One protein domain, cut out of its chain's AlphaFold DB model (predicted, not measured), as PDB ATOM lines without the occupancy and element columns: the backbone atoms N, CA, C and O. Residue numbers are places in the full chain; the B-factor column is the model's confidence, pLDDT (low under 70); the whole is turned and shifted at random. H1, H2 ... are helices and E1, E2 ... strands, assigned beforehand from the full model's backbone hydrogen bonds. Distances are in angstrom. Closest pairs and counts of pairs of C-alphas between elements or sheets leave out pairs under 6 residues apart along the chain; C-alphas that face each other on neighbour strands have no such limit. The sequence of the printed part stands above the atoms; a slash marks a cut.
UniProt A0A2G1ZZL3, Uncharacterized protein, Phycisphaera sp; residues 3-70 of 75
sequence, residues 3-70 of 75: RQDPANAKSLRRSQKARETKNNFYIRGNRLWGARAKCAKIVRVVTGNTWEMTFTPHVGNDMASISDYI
ATOM      1  N   ARG A   3     -22.216  24.296  23.860       84.38
ATOM      2  CA  ARG A   3     -23.115  24.076  25.013       84.38
ATOM      3  C   ARG A   3     -24.581  23.889  24.613       84.38
ATOM      4  O   ARG A   3     -25.370  23.481  25.459       84.38
ATOM      5  N   GLN A   4     -24.932  24.258  23.382       86.75
ATOM      6  CA  GLN A   4     -26.293  24.167  22.852       86.75
ATOM      7  C   GLN A   4     -26.561  22.842  22.138       86.75
ATOM      8  O   GLN A   4     -27.684  22.609  21.708       86.75
ATOM      9  N   ASP A   5     -25.558  21.968  22.076       90.38
ATOM     10  CA  ASP A   5     -25.721  20.599  21.616       90.38
ATOM     11  C   ASP A   5     -26.726  19.843  22.518       90.38
ATOM     12  O   ASP A   5     -26.509  19.752  23.741       90.38
ATOM     13  N   PRO A   6     -27.817  19.294  21.946       89.69
ATOM     14  CA  PRO A   6     -28.804  18.507  22.679       89.69
ATOM     15  C   PRO A   6     -28.195  17.349  23.479       89.69
ATOM     16  O   PRO A   6     -28.656  17.070  24.594       89.69
ATOM     17  N   ALA A   7     -27.126  16.720  22.977       90.69
ATOM     18  CA  ALA A   7     -26.440  15.622  23.656       90.69
ATOM     19  C   ALA A   7     -25.837  16.063  25.004       90.69
ATOM     20  O   ALA A   7     -25.814  15.305  25.978       90.69
ATOM     21  N   ASN A   8     -25.411  17.326  25.101       91.44
ATOM     22  CA  ASN A   8     -24.746  17.878  26.281       91.44
ATOM     23  C   ASN A   8     -25.706  18.536  27.286       91.44
ATOM     24  O   ASN A   8     -25.371  18.667  28.472       91.44
ATOM     25  N   ALA A   9     -26.911  18.922  26.857       90.62
ATOM     26  CA  ALA A   9     -27.856  19.711  27.653       90.62
ATOM     27  C   ALA A   9     -28.194  19.068  29.014       90.62
ATOM     28  O   ALA A   9     -28.151  19.723  30.064       90.62
ATOM     29  N   LYS A  10     -28.473  17.757  29.025       93.00
ATOM     30  CA  LYS A  10     -28.823  17.013  30.250       93.00
ATOM     31  C   LYS A  10     -27.671  16.988  31.256       93.00
ATOM     32  O   LYS A  10     -27.890  17.209  32.451       93.00
ATOM     33  N   SER A  11     -26.451  16.748  30.785       93.00
ATOM     34  CA  SER A  11     -25.245  16.691  31.617       93.00
ATOM     35  C   SER A  11     -24.906  18.059  32.210       93.00
ATOM     36  O   SER A  11     -24.633  18.158  33.409       93.00
ATOM     37  N   LEU A  12     -25.010  19.125  31.411       93.44
ATOM     38  CA  LEU A  12     -24.796  20.502  31.863       93.44
ATOM     39  C   LEU A  12     -25.789  20.902  32.962       93.44
ATOM     40  O   LEU A  12     -25.374  21.398  34.013       93.44
ATOM     41  N   ARG A  13     -27.084  20.608  32.780       93.38
ATOM     42  CA  ARG A  13     -28.119  20.893  33.788       93.38
ATOM     43  C   ARG A  13     -27.869  20.141  35.097       93.38
ATOM     44  O   ARG A  13     -27.969  20.724  36.176       93.38
ATOM     45  N   ARG A  14     -27.512  18.855  35.013       94.81
ATOM     46  CA  ARG A  14     -27.183  18.034  36.191       94.81
ATOM     47  C   ARG A  14     -25.962  18.566  36.930       94.81
ATOM     48  O   ARG A  14     -25.993  18.664  38.154       94.81
ATOM     49  N   SER A  15     -24.913  18.943  36.205       94.31
ATOM     50  CA  SER A  15     -23.708  19.497  36.818       94.31
ATOM     51  C   SER A  15     -23.962  20.831  37.505       94.31
ATOM     52  O   SER A  15     -23.431  21.035  38.594       94.31
ATOM     53  N   GLN A  16     -24.774  21.711  36.918       93.56
ATOM     54  CA  GLN A  16     -25.126  22.976  37.555       93.56
ATOM     55  C   GLN A  16     -25.896  22.741  38.861       93.56
ATOM     56  O   GLN A  16     -25.508  23.286  39.892       93.56
ATOM     57  N   LYS A  17     -26.891  21.845  38.856       94.62
ATOM     58  CA  LYS A  17     -27.638  21.485  40.070       94.62
ATOM     59  C   LYS A  17     -26.737  20.875  41.152       94.62
ATOM     60  O   LYS A  17     -26.825  21.245  42.316       94.62
ATOM     61  N   ALA A  18     -25.824  19.984  40.767       94.00
ATOM     62  CA  ALA A  18     -24.848  19.405  41.690       94.00
ATOM     63  C   ALA A  18     -23.817  20.426  42.204       94.00
ATOM     64  O   ALA A  18     -23.191  20.205  43.236       94.00
ATOM     65  N   ARG A  19     -23.585  21.521  41.476       93.31
ATOM     66  CA  ARG A  19     -22.697  22.605  41.907       93.31
ATOM     67  C   ARG A  19     -23.379  23.505  42.924       93.31
ATOM     68  O   ARG A  19     -22.744  23.890  43.896       93.31
ATOM     69  N   GLU A  20     -24.654  23.809  42.714       92.06
ATOM     70  CA  GLU A  20     -25.460  24.608  43.642       92.06
ATOM     71  C   GLU A  20     -25.495  23.988  45.037       92.06
ATOM     72  O   GLU A  20     -25.294  24.703  46.015       92.06
ATOM     73  N   THR A  21     -25.625  22.661  45.127       92.12
ATOM     74  CA  THR A  21     -25.597  21.941  46.409       92.12
ATOM     75  C   THR A  21     -24.215  21.889  47.061       92.12
ATOM     76  O   THR A  21     -24.119  21.701  48.269       92.12
ATOM     77  N   LYS A  22     -23.139  22.052  46.284       94.00
ATOM     78  CA  LYS A  22     -21.748  22.048  46.772       94.00
ATOM     79  C   LYS A  22     -21.215  23.442  47.096       94.00
ATOM     80  O   LYS A  22     -20.071  23.558  47.534       94.00
ATOM     81  N   ASN A  23     -21.984  24.500  46.835       93.81
ATOM     82  CA  ASN A  23     -21.592  25.846  47.231       93.81
ATOM     83  C   ASN A  23     -21.487  25.905  48.756       93.81
ATOM     84  O   ASN A  23     -22.416  25.520  49.461       93.81
ATOM     85  N   ASN A  24     -20.356  26.394  49.252       93.31
ATOM     86  CA  ASN A  24     -20.132  26.521  50.681       93.31
ATOM     87  C   ASN A  24     -20.583  27.911  51.130       93.31
ATOM     88  O   ASN A  24     -20.058  28.914  50.647       93.31
ATOM     89  N   PHE A  25     -21.537  27.972  52.051       93.56
ATOM     90  CA  PHE A  25     -21.963  29.216  52.677       93.56
ATOM     91  C   PHE A  25     -21.564  29.187  54.146       93.56
ATOM     92  O   PHE A  25     -21.863  28.229  54.853       93.56
ATOM     93  N   TYR A  26     -20.875  30.228  54.597       94.31
ATOM     94  CA  TYR A  26     -20.362  30.320  55.959       94.31
ATOM     95  C   TYR A  26     -20.548  31.731  56.512       94.31
ATOM     96  O   TYR A  26     -20.611  32.708  55.764       94.31
ATOM     97  N   ILE A  27     -20.659  31.845  57.833       96.44
ATOM     98  CA  ILE A  27     -20.855  33.129  58.507       96.44
ATOM     99  C   ILE A  27     -19.490  33.715  58.879       96.44
ATOM    100  O   ILE A  27     -18.650  33.033  59.461       96.44
ATOM    101  N   ARG A  28     -19.271  34.994  58.567       95.69
ATOM    102  CA  ARG A  28     -18.100  35.770  59.001       95.69
ATOM    103  C   ARG A  28     -18.541  37.190  59.344       95.69
ATOM    104  O   ARG A  28     -19.040  37.900  58.472       95.69
ATOM    105  N   GLY A  29     -18.364  37.587  60.608       94.50
ATOM    106  CA  GLY A  29     -18.766  38.908  61.112       94.50
ATOM    107  C   GLY A  29     -20.270  39.170  60.983       94.50
ATOM    108  O   GLY A  29     -20.659  40.178  60.407       94.50
ATOM    109  N   ASN A  30     -21.113  38.229  61.426       95.19
ATOM    110  CA  ASN A  30     -22.580  38.280  61.287       95.19
ATOM    111  C   ASN A  30     -23.115  38.435  59.850       95.19
ATOM    112  O   ASN A  30     -24.287  38.745  59.653       95.19
ATOM    113  N   ARG A  31     -22.292  38.171  58.828       95.31
ATOM    114  CA  ARG A  31     -22.717  38.151  57.425       95.31
ATOM    115  C   ARG A  31     -22.530  36.768  56.820       95.31
ATOM    116  O   ARG A  31     -21.526  36.108  57.089       95.31
ATOM    117  N   LEU A  32     -23.474  36.349  55.978       94.94
ATOM    118  CA  LEU A  32     -23.351  35.135  55.176       94.94
ATOM    119  C   LEU A  32     -22.442  35.404  53.970       94.94
ATOM    120  O   LEU A  32     -22.738  36.254  53.129       94.94
ATOM    121  N   TRP A  33     -21.342  34.668  53.886       95.50
ATOM    122  CA  TRP A  33     -20.417  34.670  52.760       95.50
ATOM    123  C   TRP A  33     -20.574  33.376  51.968       95.50
ATOM    124  O   TRP A  33     -20.754  32.304  52.540       95.50
ATOM    125  N   GLY A  34     -20.504  33.473  50.641       93.31
ATOM    126  CA  GLY A  34     -20.591  32.322  49.745       93.31
ATOM    127  C   GLY A  34     -19.268  32.058  49.035       93.31
ATOM    128  O   GLY A  34     -18.762  32.923  48.324       93.31
ATOM    129  N   ALA A  35     -18.742  30.845  49.166       93.25
ATOM    130  CA  ALA A  35     -17.682  30.303  48.329       93.25
ATOM    131  C   ALA A  35     -18.294  29.346  47.294       93.25
ATOM    132  O   ALA A  35     -18.810  28.275  47.621       93.25
ATOM    133  N   ARG A  36     -18.254  29.744  46.018       92.25
ATOM    134  CA  ARG A  36     -18.829  28.954  44.920       92.25
ATOM    135  C   ARG A  36     -17.966  27.733  44.613       92.25
ATOM    136  O   ARG A  36     -16.750  27.850  44.463       92.25
ATOM    137  N   ALA A  37     -18.601  26.579  44.434       93.56
ATOM    138  CA  ALA A  37     -17.917  25.373  43.990       93.56
ATOM    139  C   ALA A  37     -17.423  25.513  42.537       93.56
ATOM    140  O   ALA A  37     -18.035  26.194  41.703       93.56
ATOM    141  N   LYS A  38     -16.311  24.836  42.222       92.94
ATOM    142  CA  LYS A  38     -15.744  24.811  40.865       92.94
ATOM    143  C   LYS A  38     -16.739  24.187  39.879       92.94
ATOM    144  O   LYS A  38     -17.361  23.166  40.167       92.94
ATOM    145  N   CYS A  39     -16.875  24.797  38.702       90.38
ATOM    146  CA  CYS A  39     -17.691  24.252  37.617       90.38
ATOM    147  C   CYS A  39     -17.063  22.984  37.035       90.38
ATOM    148  O   CYS A  39     -15.843  22.912  36.874       90.38
ATOM    149  N   ALA A  40     -17.897  22.016  36.643       89.88
ATOM    150  CA  ALA A  40     -17.422  20.894  35.844       89.88
ATOM    151  C   ALA A  40     -17.101  21.356  34.416       89.88
ATOM    152  O   ALA A  40     -17.793  22.198  33.842       89.88
ATOM    153  N   LYS A  41     -16.061  20.770  33.826       90.12
ATOM    154  CA  LYS A  41     -15.639  21.032  32.445       90.12
ATOM    155  C   LYS A  41     -16.179  19.937  31.516       90.12
ATOM    156  O   LYS A  41     -15.388  19.116  31.054       90.12
ATOM    157  N   ILE A  42     -17.503  19.905  31.332       89.50
ATOM    158  CA  ILE A  42     -18.211  18.890  30.521       89.50
ATOM    159  C   ILE A  42     -17.949  19.100  29.033       89.50
ATOM    160  O   ILE A  42     -17.521  18.185  28.349       89.50
ATOM    161  N   VAL A  43     -18.172  20.321  28.551       89.88
ATOM    162  CA  VAL A  43     -17.969  20.671  27.145       89.88
ATOM    163  C   VAL A  43     -16.600  21.317  27.001       89.88
ATOM    164  O   VAL A  43     -16.288  22.277  27.716       89.88
ATOM    165  N   ARG A  44     -15.781  20.782  26.098       88.69
ATOM    166  CA  ARG A  44     -14.444  21.286  25.776       88.69
ATOM    167  C   ARG A  44     -14.258  21.269  24.269       88.69
ATOM    168  O   ARG A  44     -14.748  20.366  23.602       88.69
ATOM    169  N   VAL A  45     -13.528  22.256  23.768       85.81
ATOM    170  CA  VAL A  45     -13.105  22.285  22.369       85.81
ATOM    171  C   VAL A  45     -11.946  21.306  22.225       85.81
ATOM    172  O   VAL A  45     -10.947  21.426  22.935       85.81
ATOM    173  N   VAL A  46     -12.115  20.314  21.357       88.56
ATOM    174  CA  VAL A  46     -11.108  19.300  21.033       88.56
ATOM    175  C   VAL A  46     -11.030  19.205  19.514       88.56
ATOM    176  O   VAL A  46     -12.060  19.233  18.839       88.56
ATOM    177  N   THR A  47      -9.815  19.136  18.976       89.19
ATOM    178  CA  THR A  47      -9.568  19.009  17.534       89.19
ATOM    179  C   THR A  47     -10.188  17.727  16.986       89.19
ATOM    180  O   THR A  47     -10.051  16.672  17.601       89.19
ATOM    181  N   GLY A  48     -10.850  17.816  15.830       88.06
ATOM    182  CA  GLY A  48     -11.521  16.680  15.188       88.06
ATOM    183  C   GLY A  48     -12.909  16.351  15.745       88.06
ATOM    184  O   GLY A  48     -13.539  15.415  15.269       88.06
ATOM    185  N   ASN A  49     -13.402  17.108  16.730       86.75
ATOM    186  CA  ASN A  49     -14.717  16.869  17.311       86.75
ATOM    187  C   ASN A  49     -15.809  17.618  16.533       86.75
ATOM    188  O   ASN A  49     -15.699  18.825  16.310       86.75
ATOM    189  N   THR A  50     -16.880  16.917  16.178       88.31
ATOM    190  CA  THR A  50     -18.080  17.493  15.560       88.31
ATOM    191  C   THR A  50     -19.204  17.583  16.585       88.31
ATOM    192  O   THR A  50     -19.215  16.881  17.597       88.31
ATOM    193  N   TRP A  51     -20.124  18.515  16.371       88.00
ATOM    194  CA  TRP A  51     -21.285  18.717  17.229       88.00
ATOM    195  C   TRP A  51     -22.400  19.338  16.399       88.00
ATOM    196  O   TRP A  51     -22.141  20.013  15.403       88.00
ATOM    197  N   GLU A  52     -23.632  19.130  16.840       89.12
ATOM    198  CA  GLU A  52     -24.820  19.623  16.156       89.12
ATOM    199  C   GLU A  52     -25.574  20.592  17.059       89.12
ATOM    200  O   GLU A  52     -25.602  20.448  18.284       89.12
ATOM    201  N   MET A  53     -26.197  21.603  16.461       88.44
ATOM    202  CA  MET A  53     -27.152  22.454  17.159       88.44
ATOM    203  C   MET A  53     -28.184  23.032  16.210       88.44
ATOM    204  O   MET A  53     -27.918  23.272  15.035       88.44
ATOM    205  N   THR A  54     -29.345  23.354  16.763       87.94
ATOM    206  CA  THR A  54     -30.340  24.162  16.066       87.94
ATOM    207  C   THR A  54     -29.869  25.609  15.991       87.94
ATOM    208  O   THR A  54     -29.581  26.230  17.020       87.94
ATOM    209  N   PHE A  55     -29.821  26.165  14.778       86.44
ATOM    210  CA  PHE A  55     -29.544  27.584  14.597       86.44
ATOM    211  C   PHE A  55     -30.596  28.430  15.315       86.44
ATOM    212  O   PHE A  55     -31.797  28.168  15.260       86.44
ATOM    213  N   THR A  56     -30.123  29.457  16.003       88.94
ATOM    214  CA  THR A  56     -30.951  30.384  16.764       88.94
ATOM    215  C   THR A  56     -30.405  31.797  16.557       88.94
ATOM    216  O   THR A  56     -29.183  31.972  16.567       88.94
ATOM    217  N   PRO A  57     -31.257  32.825  16.374       90.50
ATOM    218  CA  PRO A  57     -30.789  34.153  15.966       90.50
ATOM    219  C   PRO A  57     -29.756  34.792  16.903       90.50
ATOM    220  O   PRO A  57     -28.911  35.557  16.450       90.50
ATOM    221  N   HIS A  58     -29.760  34.450  18.198       89.56
ATOM    222  CA  HIS A  58     -28.782  34.973  19.162       89.56
ATOM    223  C   HIS A  58     -27.335  34.564  18.860       89.56
ATOM    224  O   HIS A  58     -26.415  35.210  19.348       89.56
ATOM    225  N   VAL A  59     -27.123  33.499  18.083       88.38
ATOM    226  CA  VAL A  59     -25.790  33.010  17.695       88.38
ATOM    227  C   VAL A  59     -25.300  33.690  16.414       88.38
ATOM    228  O   VAL A  59     -24.162  33.476  16.011       88.38
ATOM    229  N   GLY A  60     -26.133  34.509  15.760       88.62
ATOM    230  CA  GLY A  60     -25.813  35.112  14.465       88.62
ATOM    231  C   GLY A  60     -24.523  35.932  14.490       88.62
ATOM    232  O   GLY A  60     -23.669  35.746  13.631       88.62
ATOM    233  N   ASN A  61     -24.332  36.762  15.520       90.31
ATOM    234  CA  ASN A  61     -23.110  37.560  15.669       90.31
ATOM    235  C   ASN A  61     -21.864  36.684  15.882       90.31
ATOM    236  O   ASN A  61     -20.807  36.977  15.329       90.31
ATOM    237  N   ASP A  62     -21.994  35.589  16.641       88.38
ATOM    238  CA  ASP A  62     -20.897  34.635  16.841       88.38
ATOM    239  C   ASP A  62     -20.540  33.946  15.515       88.38
ATOM    240  O   ASP A  62     -19.362  33.822  15.191       88.38
ATOM    241  N   MET A  63     -21.536  33.539  14.717       87.62
ATOM    242  CA  MET A  63     -21.311  32.940  13.395       87.62
ATOM    243  C   MET A  63     -20.679  33.928  12.412       87.62
ATOM    244  O   MET A  63     -19.763  33.552  11.689       87.62
ATOM    245  N   ALA A  64     -21.113  35.191  12.429       90.25
ATOM    246  CA  ALA A  64     -20.519  36.242  11.609       90.25
ATOM    247  C   ALA A  64     -19.042  36.474  11.955       90.25
ATOM    248  O   ALA A  64     -18.238  36.705  11.063       90.25
ATOM    249  N   SER A  65     -18.658  36.356  13.231       92.25
ATOM    250  CA  SER A  65     -17.260  36.537  13.648       92.25
ATOM    251  C   SER A  65     -16.303  35.447  13.149       92.25
ATOM    252  O   SER A  65     -15.093  35.656  13.140       92.25
ATOM    253  N   ILE A  66     -16.835  34.288  12.751       89.00
ATOM    254  CA  ILE A  66     -16.059  33.141  12.261       89.00
ATOM    255  C   ILE A  66     -16.348  32.829  10.788       89.00
ATOM    256  O   ILE A  66     -16.019  31.734  10.335       89.00
ATOM    257  N   SER A  67     -16.957  33.767  10.053       91.12
ATOM    258  CA  SER A  67     -17.362  33.594   8.650       91.12
ATOM    259  C   SER A  67     -16.229  33.099   7.758       91.12
ATOM    260  O   SER A  67     -16.453  32.267   6.888       91.12
ATOM    261  N   ASP A  68     -15.006  33.554   8.024       94.12
ATOM    262  CA  ASP A  68     -13.817  33.231   7.230       94.12
ATOM    263  C   ASP A  68     -13.396  31.754   7.355       94.12
ATOM    264  O   ASP A  68     -12.581  31.266   6.574       94.12
ATOM    265  N   TYR A  69     -13.949  31.035   8.337       89.12
ATOM    266  CA  TYR A  69     -13.595  29.656   8.673       89.12
ATOM    267  C   TYR A  69     -14.752  28.660   8.511       89.12
ATOM    268  O   TYR A  69     -14.577  27.483   8.834       89.12
ATOM    269  N   ILE A  70     -15.933  29.094   8.052       88.12
ATOM    270  CA  ILE A  70     -17.122  28.237   7.914       88.12
ATOM    271  C   ILE A  70     -17.665  28.255   6.479       88.12
ATOM    272  O   ILE A  70     -17.690  29.293   5.829       88.12
TER     273      ILE A  70
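Overview. This is residues 3 to 70 of the 75 residues of an uncharacterized protein of Phycisphaera sp (UniProt A0A2G1ZZL3). Helix H1 leads into a two-stranded hairpin at one end of a long rod; residues 36 to 44 then return beside H1, and the chain goes on to the short helix H2 at the other end. The hairpin's tip, residues 27 to 32, sticks out. The printed part has 68 residues, with two named helices and two named strands in the order H1, E1, E2, H2 along the chain; the class is mixed, helices and strands, with 34 residues in named elements, and the whole is extended: radius of gyration of the C-alphas 17.8 A, spans 54 by 23 by 22 A.

Along the chain. Find C-alpha 6 at (-28.804, 18.507, 22.679); from there H1 runs 22.1 A to residue 20. Next come E1, residues 24 to 28, and E2, residues 31 to 35. H2, residues 57 to 65, ends at C-alpha 65, (-17.260, 36.537, 13.648).

Arrangement. Look at the hairpin E1 and E2, antiparallel at 147 degrees: N 26 and O 33 are 2.9 A apart, within hydrogen-bond range. H1 and H2 are apart. O i to N i+4 pairs are within range in 9 of 11 for H1 and 3 of 5 for H2.

Size, cuts and confidence. The C-alphas of Asn 30 and Asp 68, the two farthest apart, are 55.0 A apart. E2 to H2 is a long link of 21 residues. The printed part has no cut, and no printed residue is under 70 in pLDDT.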